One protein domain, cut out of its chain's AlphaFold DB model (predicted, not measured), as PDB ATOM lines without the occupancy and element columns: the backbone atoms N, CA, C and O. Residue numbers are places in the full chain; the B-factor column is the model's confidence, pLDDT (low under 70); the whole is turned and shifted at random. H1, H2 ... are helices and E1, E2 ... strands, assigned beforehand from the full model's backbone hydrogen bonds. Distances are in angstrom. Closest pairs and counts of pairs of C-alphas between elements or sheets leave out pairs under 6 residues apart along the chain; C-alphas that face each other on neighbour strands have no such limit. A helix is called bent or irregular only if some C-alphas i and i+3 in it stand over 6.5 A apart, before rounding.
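This is residues 17 to 93 of the 345 residues of an uncharacterized protein of Acidobacteria bacterium (UniProt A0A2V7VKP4). A small twisted sheet of four strands has the first arm of a long, bent helix, H3a, packed slantwise over one face, while the second arm, H3b, sticks out beyond the sheet. The short helix H1 sits at the opposite end of the length from H3b, and the short helix H2 lies beside the strands, near E3. The printed part has 77 residues with three named helices and four named strands in the order H1 E1 E2 E3 E4 H2 H3, a mixed class. The sheet, in the order E1 E2 E3 E4, is antiparallel throughout and forms a meander, each strand the antiparallel neighbour of the one before. The whole is compact, with a radius of gyration of the C-alphas of 12.8 A, yet elongated in outline, spanning 43 by 22 by 17 A.

H1 is residues 20 to 25, beginning at C-alpha 20 (436.710, 275.436, 328.446). E1 is residues 35 to 37, E2 is 42 to 45, E3 is 48 to 54 and 17.9 A long, and E4 is 57 to 60. H2 is residues 62 to 67. H3, residues 69 to 92, was assigned as one helix by its hydrogen bonds but is bent: C-alphas 81 and 84 are 7.1 A apart. Its arm H3a, residues 69 to 81, is 18.5 A long and begins at C-alpha 69 (425.412, 275.080, 319.177); H3b, residues 84 to 92, is 12.4 A long and ends at C-alpha 92 (405.297, 247.478, 323.318).

In the hairpin of E1 and E2, N 36 and O 44 are 2.8 A apart, within hydrogen-bond range; in that of E2 and E3, N 45 and O 48 are 2.8 A apart; in that of E3 and E4, N 54 and O 57 are 2.8 A apart. The sheet is only just strongly twisted, with C-alphas up to 4.1 A off its best plane. H3a is on the sheet at a height of 8.2 A, over E3 and slantwise to it at 48 degrees on the local plane; the closest C-alphas of H3a and E3 are those of Leu 71 and Ala 50, 6.6 A apart. H2 is on the opposite face, over none of the strands. H2 and H3a only just touch, only at the corner, with 3 pairs of C-alphas within 8 A, the closest being Val 64 and Leu 72 at 7.0 A. H1 and H3a also only just touch, with 3 such pairs, the closest C-alphas being those of Ile 25 and Gly 70, 6.4 A apart. H3b stands at a steep tilt of 46 degrees to H3a and is apart from the four strands. Every O i to N i+4 pair is within hydrogen-bond range in H2, H3a and H3b; in H1 it is 1 of 2.

The two C-alphas farthest apart are those of Phe 17 and Ala 92, 43.8 A. The printed part has no cut and no long link. The mean pLDDT of the printed part is 80.1, and residues 17 to 32 are under 70.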
ATOM      1  N   PHE A  17     436.829 277.610 334.782       36.59
ATOM      2  CA  PHE A  17     435.933 276.466 334.989       36.59
ATOM      3  C   PHE A  17     434.602 276.566 334.231       36.59
ATOM      4  O   PHE A  17     433.883 275.572 334.163       36.59
ATOM      5  N   VAL A  18     434.295 277.715 333.616       46.56
ATOM      6  CA  VAL A  18     433.014 277.940 332.926       46.56
ATOM      7  C   VAL A  18     433.139 277.853 331.395       46.56
ATOM      8  O   VAL A  18     432.225 277.344 330.754       46.56
ATOM      9  N   ASP A  19     434.286 278.206 330.795       45.12
ATOM     10  CA  ASP A  19     434.362 278.393 329.328       45.12
ATOM     11  C   ASP A  19     435.126 277.320 328.524       45.12
ATOM     12  O   ASP A  19     435.076 277.296 327.291       45.12
ATOM     13  N   ARG A  20     435.848 276.397 329.171       46.47
ATOM     14  CA  ARG A  20     436.710 275.436 328.446       46.47
ATOM     15  C   ARG A  20     435.997 274.269 327.735       46.47
ATOM     16  O   ARG A  20     436.477 273.898 326.663       46.47
ATOM     17  N   PRO A  21     434.885 273.688 328.226       52.00
ATOM     18  CA  PRO A  21     434.293 272.517 327.568       52.00
ATOM     19  C   PRO A  21     433.623 272.849 326.223       52.00
ATOM     20  O   PRO A  21     433.805 272.133 325.237       52.00
ATOM     21  N   SER A  22     432.908 273.975 326.143       50.34
ATOM     22  CA  SER A  22     432.166 274.388 324.941       50.34
ATOM     23  C   SER A  22     433.073 274.735 323.757       50.34
ATOM     24  O   SER A  22     432.741 274.421 322.613       50.34
ATOM     25  N   ALA A  23     434.244 275.323 324.022       51.53
ATOM     26  CA  ALA A  23     435.227 275.671 322.996       51.53
ATOM     27  C   ALA A  23     435.937 274.443 322.397       51.53
ATOM     28  O   ALA A  23     436.338 274.476 321.233       51.53
ATOM     29  N   VAL A  24     436.080 273.359 323.172       52.31
ATOM     30  CA  VAL A  24     436.642 272.083 322.699       52.31
ATOM     31  C   VAL A  24     435.615 271.341 321.844       52.31
ATOM     32  O   VAL A  24     435.949 270.902 320.751       52.31
ATOM     33  N   ILE A  25     434.350 271.294 322.271       55.72
ATOM     34  CA  ILE A  25     433.257 270.641 321.528       55.72
ATOM     35  C   ILE A  25     432.985 271.318 320.178       55.72
ATOM     36  O   ILE A  25     432.696 270.634 319.201       55.72
ATOM     37  N   ALA A  26     433.102 272.647 320.098       57.09
ATOM     38  CA  ALA A  26     432.876 273.398 318.862       57.09
ATOM     39  C   ALA A  26     433.857 273.049 317.723       57.09
ATOM     40  O   ALA A  26     433.601 273.419 316.579       57.09
ATOM     41  N   ARG A  27     434.975 272.372 318.028       53.62
ATOM     42  CA  ARG A  27     436.020 271.998 317.060       53.62
ATOM     43  C   ARG A  27     435.853 270.598 316.463       53.62
ATOM     44  O   ARG A  27     436.556 270.293 315.507       53.62
ATOM     45  N   TYR A  28     434.957 269.776 317.007       58.50
ATOM     46  CA  TYR A  28     434.686 268.425 316.508       58.50
ATOM     47  C   TYR A  28     433.427 268.411 315.641       58.50
ATOM     48  O   TYR A  28     432.491 269.179 315.886       58.50
ATOM     49  N   ASP A  29     433.375 267.521 314.645       62.88
ATOM     50  CA  ASP A  29     432.108 267.240 313.968       62.88
ATOM     51  C   ASP A  29     431.146 266.646 315.010       62.88
ATOM     52  O   ASP A  29     431.507 265.701 315.718       62.88
ATOM     53  N   PRO A  30     429.901 267.142 315.112       60.16
ATOM     54  CA  PRO A  30     428.880 266.528 315.950       60.16
ATOM     55  C   PRO A  30     428.653 265.015 315.731       60.16
ATOM     56  O   PRO A  30     427.904 264.414 316.495       60.16
ATOM     57  N   SER A  31     429.221 264.395 314.685       60.59
ATOM     58  CA  SER A  31     429.133 262.954 314.375       60.59
ATOM     59  C   SER A  31     430.092 262.128 315.223       60.59
ATOM     60  O   SER A  31     429.824 260.958 315.475       60.59
ATOM     61  N   GLU A  32     431.168 262.747 315.701       67.38
ATOM     62  CA  GLU A  32     432.235 262.112 316.474       67.38
ATOM     63  C   GLU A  32     431.966 262.183 317.987       67.38
ATOM     64  O   GLU A  32     432.711 261.633 318.799       67.38
ATOM     65  N   LEU A  33     430.896 262.875 318.391       73.12
ATOM     66  CA  LEU A  33     430.576 263.124 319.791       73.12
ATOM     67  C   LEU A  33     429.709 262.006 320.383       73.12
ATOM     68  O   LEU A  33     428.547 261.825 320.016       73.12
ATOM     69  N   VAL A  34     430.265 261.285 321.361       75.19
ATOM     70  CA  VAL A  34     429.556 260.223 322.089       75.19
ATOM     71  C   VAL A  34     428.439 260.840 322.923       75.19
ATOM     72  O   VAL A  34     428.691 261.711 323.754       75.19
ATOM     73  N   THR A  35     427.207 260.376 322.716       80.44
ATOM     74  CA  THR A  35     426.030 260.838 323.458       80.44
ATOM     75  C   THR A  35     425.382 259.677 324.200       80.44
ATOM     76  O   THR A  35     425.179 258.611 323.624       80.44
ATOM     77  N   VAL A  36     425.031 259.893 325.465       81.94
ATOM     78  CA  VAL A  36     424.366 258.919 326.335       81.94
ATOM     79  C   VAL A  36     423.078 259.538 326.867       81.94
ATOM     80  O   VAL A  36     423.078 260.691 327.299       81.94
ATOM     81  N   VAL A  37     421.987 258.771 326.843       84.00
ATOM     82  CA  VAL A  37     420.730 259.130 327.512       84.00
ATOM     83  C   VAL A  37     420.564 258.217 328.718       84.00
ATOM     84  O   VAL A  37     420.553 256.997 328.564       84.00
ATOM     85  N   THR A  38     420.466 258.790 329.914       83.44
ATOM     86  CA  THR A  38     420.278 258.015 331.146       83.44
ATOM     87  C   THR A  38     418.835 257.516 331.267       83.44
ATOM     88  O   THR A  38     417.930 258.004 330.587       83.44
ATOM     89  N   GLU A  39     418.581 256.572 332.179       74.19
ATOM     90  CA  GLU A  39     417.214 256.116 332.483       74.19
ATOM     91  C   GLU A  39     416.306 257.257 332.971       74.19
ATOM     92  O   GLU A  39     415.117 257.282 332.652       74.19
ATOM     93  N   GLY A  40     416.877 258.240 333.680       75.94
ATOM     94  CA  GLY A  40     416.191 259.462 334.115       75.94
ATOM     95  C   GLY A  40     415.953 260.484 332.996       75.94
ATOM     96  O   GLY A  40     415.390 261.545 333.251       75.94
ATOM     97  N   GLY A  41     416.377 260.181 331.766       83.44
ATOM     98  CA  GLY A  41     416.231 261.051 330.604       83.44
ATOM     99  C   GLY A  41     417.321 262.109 330.474       83.44
ATOM    100  O   GLY A  41     417.236 262.932 329.571       83.44
ATOM    101  N   GLU A  42     418.354 262.123 331.316       89.38
ATOM    102  CA  GLU A  42     419.446 263.089 331.156       89.38
ATOM    103  C   GLU A  42     420.244 262.793 329.891       89.38
ATOM    104  O   GLU A  42     420.593 261.646 329.622       89.38
ATOM    105  N   VAL A  43     420.542 263.835 329.118       90.00
ATOM    106  CA  VAL A  43     421.280 263.734 327.861       90.00
ATOM    107  C   VAL A  43     422.679 264.282 328.086       90.00
ATOM    108  O   VAL A  43     422.854 265.477 328.334       90.00
ATOM    109  N   LEU A  44     423.676 263.407 327.990       89.00
ATOM    110  CA  LEU A  44     425.087 263.731 328.157       89.00
ATOM    111  C   LEU A  44     425.800 263.590 326.814       89.00
ATOM    112  O   LEU A  44     425.662 262.564 326.158       89.00
ATOM    113  N   VAL A  45     426.604 264.572 326.425       87.06
ATOM    114  CA  VAL A  45     427.447 264.526 325.224       87.06
ATOM    115  C   VAL A  45     428.893 264.716 325.670       87.06
ATOM    116  O   VAL A  45     429.217 265.724 326.294       87.06
ATOM    117  N   GLN A  46     429.759 263.743 325.392       84.19
ATOM    118  CA  GLN A  46     431.133 263.693 325.915       84.19
ATOM    119  C   GLN A  46     431.200 263.879 327.444       84.19
ATOM    120  O   GLN A  46     432.057 264.586 327.969       84.19
ATOM    121  N   GLY A  47     430.242 263.291 328.170       82.50
ATOM    122  CA  GLY A  47     430.127 263.417 329.628       82.50
ATOM    123  C   GLY A  47     429.580 264.762 330.124       82.50
ATOM    124  O   GLY A  47     429.368 264.918 331.323       82.50
ATOM    125  N   LEU A  48     429.306 265.719 329.233       85.06
ATOM    126  CA  LEU A  48     428.752 267.027 329.582       85.06
ATOM    127  C   LEU A  48     427.240 267.029 329.414       85.06
ATOM    128  O   LEU A  48     426.709 266.583 328.396       85.06
ATOM    129  N   ARG A  49     426.537 267.568 330.407       88.50
ATOM    130  CA  ARG A  49     425.078 267.627 330.404       88.50
ATOM    131  C   ARG A  49     424.581 268.613 329.350       88.50
ATOM    132  O   ARG A  49     424.862 269.804 329.415       88.50
ATOM    133  N   ALA A  50     423.859 268.092 328.363       89.56
ATOM    134  CA  ALA A  50     423.239 268.869 327.297       89.56
ATOM    135  C   ALA A  50     421.795 269.273 327.642       89.56
ATOM    136  O   ALA A  50     421.313 270.301 327.164       89.56
ATOM    137  N   GLY A  51     421.102 268.471 328.456       92.62
ATOM    138  CA  GLY A  51     419.721 268.708 328.878       92.62
ATOM    139  C   GLY A  51     419.012 267.431 329.321       92.62
ATOM    140  O   GLY A  51     419.658 266.466 329.730       92.62
ATOM    141  N   VAL A  52     417.684 267.414 329.202       92.62
ATOM    142  CA  VAL A  52     416.816 266.290 329.590       92.62
ATOM    143  C   VAL A  52     415.843 265.945 328.459       92.62
ATOM    144  O   VAL A  52     415.289 266.823 327.803       92.62
ATOM    145  N   LEU A  53     415.624 264.658 328.220       92.06
ATOM    146  CA  LEU A  53     414.600 264.112 327.340       92.06
ATOM    147  C   LEU A  53     413.343 263.769 328.156       92.06
ATOM    148  O   LEU A  53     413.241 262.701 328.761       92.06
ATOM    149  N   GLU A  54     412.354 264.656 328.126       91.06
ATOM    150  CA  GLU A  54     411.045 264.458 328.749       91.06
ATOM    151  C   GLU A  54     410.110 263.741 327.771       91.06
ATOM    152  O   GLU A  54     409.589 264.333 326.822       91.06
ATOM    153  N   GLY A  55     409.922 262.432 327.957       92.06
ATOM    154  CA  GLY A  55     409.108 261.619 327.054       92.06
ATOM    155  C   GLY A  55     409.770 261.535 325.680       92.06
ATOM    156  O   GLY A  55     410.695 260.742 325.499       92.06
ATOM    157  N   PHE A  56     409.324 262.373 324.741       93.69
ATOM    158  CA  PHE A  56     409.927 262.545 323.412       93.69
ATOM    159  C   PHE A  56     410.405 263.974 323.138       93.69
ATOM    160  O   PHE A  56     410.810 264.266 322.016       93.69
ATOM    161  N   ARG A  57     410.344 264.882 324.111       92.50
ATOM    162  CA  ARG A  57     410.745 266.281 323.956       92.50
ATOM    163  C   ARG A  57     412.113 266.501 324.588       92.50
ATOM    164  O   ARG A  57     412.299 266.239 325.771       92.50
ATOM    165  N   PHE A  58     413.063 267.005 323.807       93.25
ATOM    166  CA  PHE A  58     414.356 267.413 324.340       93.25
ATOM    167  C   PHE A  58     414.272 268.831 324.908       93.25
ATOM    168  O   PHE A  58     413.883 269.769 324.212       93.25
ATOM    169  N   VAL A  59     414.633 268.973 326.179       92.19
ATOM    170  CA  VAL A  59     414.713 270.233 326.910       92.19
ATOM    171  C   VAL A  59     416.191 270.504 327.200       92.19
ATOM    172  O   VAL A  59     416.747 269.916 328.129       92.19
ATOM    173  N   PRO A  60     416.862 271.342 326.393       91.31
ATOM    174  CA  PRO A  60     418.266 271.655 326.605       91.31
ATOM    175  C   PRO A  60     418.470 272.536 327.840       91.31
ATOM    176  O   PRO A  60     417.643 273.402 328.143       91.31
ATOM    177  N   ASP A  61     419.616 272.373 328.499       89.12
ATOM    178  CA  ASP A  61     420.007 273.235 329.611       89.12
ATOM    179  C   ASP A  61     420.221 274.679 329.138       89.12
ATOM    180  O   ASP A  61     420.676 274.940 328.018       89.12
ATOM    181  N   ARG A  62     419.917 275.652 330.006       85.62
ATOM    182  CA  ARG A  62     419.952 277.082 329.654       85.62
ATOM    183  C   ARG A  62     421.311 277.521 329.098       85.62
ATOM    184  O   ARG A  62     421.350 278.150 328.044       85.62
ATOM    185  N   ALA A  63     422.401 277.149 329.768       80.69
ATOM    186  CA  ALA A  63     423.764 277.489 329.350       80.69
ATOM    187  C   ALA A  63     424.116 276.897 327.973       80.69
ATOM    188  O   ALA A  63     424.751 277.541 327.136       80.69
ATOM    189  N   VAL A  64     423.637 275.683 327.701       80.12
ATOM    190  CA  VAL A  64     423.849 274.991 326.426       80.12
ATOM    191  C   VAL A  64     423.077 275.683 325.304       80.12
ATOM    192  O   VAL A  64     423.628 275.914 324.225       80.12
ATOM    193  N   ARG A  65     421.832 276.085 325.583       78.81
ATOM    194  CA  ARG A  65     420.973 276.839 324.663       78.81
ATOM    195  C   ARG A  65     421.562 278.196 324.267       78.81
ATOM    196  O   ARG A  65     421.411 278.601 323.119       78.81
ATOM    197  N   GLU A  66     422.211 278.883 325.201       78.38
ATOM    198  CA  GLU A  66     422.729 280.243 325.004       78.38
ATOM    199  C   GLU A  66     424.132 280.272 324.365       78.38
ATOM    200  O   GLU A  66     424.449 281.238 323.674       78.38
ATOM    201  N   GLY A  67     424.950 279.218 324.518       70.12
ATOM    202  CA  GLY A  67     426.369 279.274 324.125       70.12
ATOM    203  C   GLY A  67     426.943 278.093 323.335       70.12
ATOM    204  O   GLY A  67     428.060 278.206 322.841       70.12
ATOM    205  N   SER A  68     426.242 276.959 323.184       79.12
ATOM    206  CA  SER A  68     426.869 275.708 322.703       79.12
ATOM    207  C   SER A  68     426.103 275.018 321.565       79.12
ATOM    208  O   SER A  68     425.571 273.918 321.717       79.12
ATOM    209  N   LYS A  69     426.093 275.631 320.371       80.44
ATOM    210  CA  LYS A  69     425.412 275.080 319.177       80.44
ATOM    211  C   LYS A  69     425.887 273.671 318.786       80.44
ATOM    212  O   LYS A  69     425.059 272.845 318.413       80.44
ATOM    213  N   GLY A  70     427.187 273.383 318.893       80.19
ATOM    214  CA  GLY A  70     427.743 272.057 318.580       80.19
ATOM    215  C   GLY A  70     427.235 270.962 319.524       80.19
ATOM    216  O   GLY A  70     426.837 269.890 319.073       80.19
ATOM    217  N   LEU A  71     427.141 271.279 320.820       82.62
ATOM    218  CA  LEU A  71     426.611 270.386 321.852       82.62
ATOM    219  C   LEU A  71     425.134 270.044 321.598       82.62
ATOM    220  O   LEU A  71     424.746 268.877 321.631       82.62
ATOM    221  N   LEU A  72     424.324 271.055 321.263       84.81
ATOM    222  CA  LEU A  72     422.921 270.869 320.875       84.81
ATOM    223  C   LEU A  72     422.771 270.034 319.605       84.81
ATOM    224  O   LEU A  72     421.875 269.195 319.525       84.81
ATOM    225  N   ALA A  73     423.615 270.274 318.600       85.50
ATOM    226  CA  ALA A  73     423.568 269.544 317.339       85.50
ATOM    227  C   ALA A  73     423.892 268.056 317.541       85.50
ATOM    228  O   ALA A  73     423.188 267.203 317.002       85.50
ATOM    229  N   ALA A  74     424.904 267.750 318.356       85.81
ATOM    230  CA  ALA A  74     425.275 266.382 318.709       85.81
ATOM    231  C   ALA A  74     424.167 265.672 319.495       85.81
ATOM    232  O   ALA A  74     423.732 264.591 319.095       85.81
ATOM    233  N   ALA A  75     423.632 266.327 320.534       87.44
ATOM    234  CA  ALA A  75     422.519 265.800 321.318       87.44
ATOM    235  C   ALA A  75     421.310 265.477 320.426       87.44
ATOM    236  O   ALA A  75     420.815 264.353 320.431       87.44
ATOM    237  N   ASN A  76     420.868 266.424 319.589       88.75
ATOM    238  CA  ASN A  76     419.731 266.212 318.691       88.75
ATOM    239  C   ASN A  76     419.970 265.089 317.676       88.75
ATOM    240  O   ASN A  76     419.059 264.312 317.396       88.75
ATOM    241  N   ARG A  77     421.184 264.983 317.124       86.12
ATOM    242  CA  ARG A  77     421.544 263.920 316.178       86.12
ATOM    243  C   ARG A  77     421.451 262.544 316.833       86.12
ATOM    244  O   ARG A  77     420.796 261.657 316.287       86.12
ATOM    245  N   ALA A  78     422.050 262.383 318.010       86.62
ATOM    246  CA  ALA A  78     422.007 261.128 318.751       86.62
ATOM    247  C   ALA A  78     420.580 260.764 319.187       86.62
ATOM    248  O   ALA A  78     420.145 259.626 319.007       86.62
ATOM    249  N   LEU A  79     419.810 261.743 319.674       90.12
ATOM    250  CA  LEU A  79     418.409 261.545 320.040       90.12
ATOM    251  C   LEU A  79     417.566 261.095 318.841       90.12
ATOM    252  O   LEU A  79     416.785 260.157 318.974       90.12
ATOM    253  N   ARG A  80     417.759 261.690 317.655       89.00
ATOM    254  CA  ARG A  80     417.086 261.259 316.415       89.00
ATOM    255  C   ARG A  80     417.473 259.841 315.989       89.00
ATOM    256  O   ARG A  80     416.633 259.135 315.440       89.00
ATOM    257  N   ALA A  81     418.703 259.403 316.249       86.50
ATOM    258  CA  ALA A  81     419.117 258.031 315.955       86.50
ATOM    259  C   ALA A  81     418.391 257.009 316.855       86.50
ATOM    260  O   ALA A  81     417.898 255.999 316.352       86.50
ATOM    261  N   GLY A  82     418.260 257.305 318.155       86.88
ATOM    262  CA  GLY A  82     417.621 256.427 319.147       86.88
ATOM    263  C   GLY A  82     416.094 256.548 319.262       86.88
ATOM    264  O   GLY A  82     415.446 255.695 319.871       86.88
ATOM    265  N   ILE A  83     415.475 257.581 318.673       91.19
ATOM    266  CA  ILE A  83     414.044 257.863 318.879       91.19
ATOM    267  C   ILE A  83     413.134 256.721 318.407       91.19
ATOM    268  O   ILE A  83     412.099 256.463 319.017       91.19
ATOM    269  N   ARG A  84     413.529 256.006 317.343       91.81
ATOM    270  CA  ARG A  84     412.753 254.890 316.781       91.81
ATOM    271  C   ARG A  84     412.629 253.728 317.757       91.81
ATOM    272  O   ARG A  84     411.540 253.181 317.909       91.81
ATOM    273  N   GLU A  85     413.718 253.389 318.436       92.19
ATOM    274  CA  GLU A  85     413.724 252.350 319.463       92.19
ATOM    275  C   GLU A  85     412.839 252.759 320.640       92.19
ATOM    276  O   GLU A  85     411.970 251.997 321.045       92.19
ATOM    277  N   ARG A  86     412.949 254.012 321.100       93.19
ATOM    278  CA  ARG A  86     412.105 254.538 322.182       93.19
ATOM    279  C   ARG A  86     410.610 254.510 321.841       93.19
ATOM    280  O   ARG A  86     409.792 254.183 322.699       93.19
ATOM    281  N   VAL A  87     410.246 254.829 320.595       95.81
ATOM    282  CA  VAL A  87     408.866 254.699 320.090       95.81
ATOM    283  C   VAL A  87     408.413 253.239 320.117       95.81
ATOM    284  O   VAL A  87     407.295 252.965 320.550       95.81
ATOM    285  N   ALA A  88     409.273 252.304 319.701       95.56
ATOM    286  CA  ALA A  88     408.980 250.875 319.756       95.56
ATOM    287  C   ALA A  88     408.810 250.374 321.200       95.56
ATOM    288  O   ALA A  88     407.870 249.630 321.469       95.56
ATOM    289  N   THR A  89     409.643 250.835 322.143       95.69
ATOM    290  CA  THR A  89     409.505 250.520 323.573       95.69
ATOM    291  C   THR A  89     408.162 250.994 324.116       95.69
ATOM    292  O   THR A  89     407.441 250.204 324.716       95.69
ATOM    293  N   LEU A  90     407.778 252.256 323.871       96.56
ATOM    294  CA  LEU A  90     406.473 252.753 324.311       96.56
ATOM    295  C   LEU A  90     405.341 251.931 323.689       96.56
ATOM    296  O   LEU A  90     404.415 251.536 324.390       96.56
ATOM    297  N   ALA A  91     405.422 251.643 322.389       97.12
ATOM    298  CA  ALA A  91     404.404 250.872 321.683       97.12
ATOM    299  C   ALA A  91     404.235 249.438 322.225       97.12
ATOM    300  O   ALA A  91     403.130 248.904 322.149       97.12
ATOM    301  N   ALA A  92     405.298 248.834 322.767       97.19
ATOM    302  CA  ALA A  92     405.297 247.478 323.318       97.19
ATOM    303  C   ALA A  92     405.018 247.410 324.834       97.19
ATOM    304  O   ALA A  92     404.641 246.351 325.335       97.19
ATOM    305  N   ASP A  93     405.193 248.511 325.568       97.62
ATOM    306  CA  ASP A  93     405.003 248.556 327.020       97.62
ATOM    307  C   ASP A  93     403.552 248.254 327.435       97.62
ATOM    308  O   ASP A  93     402.584 248.646 326.773       97.62
TER     309      ASP A  93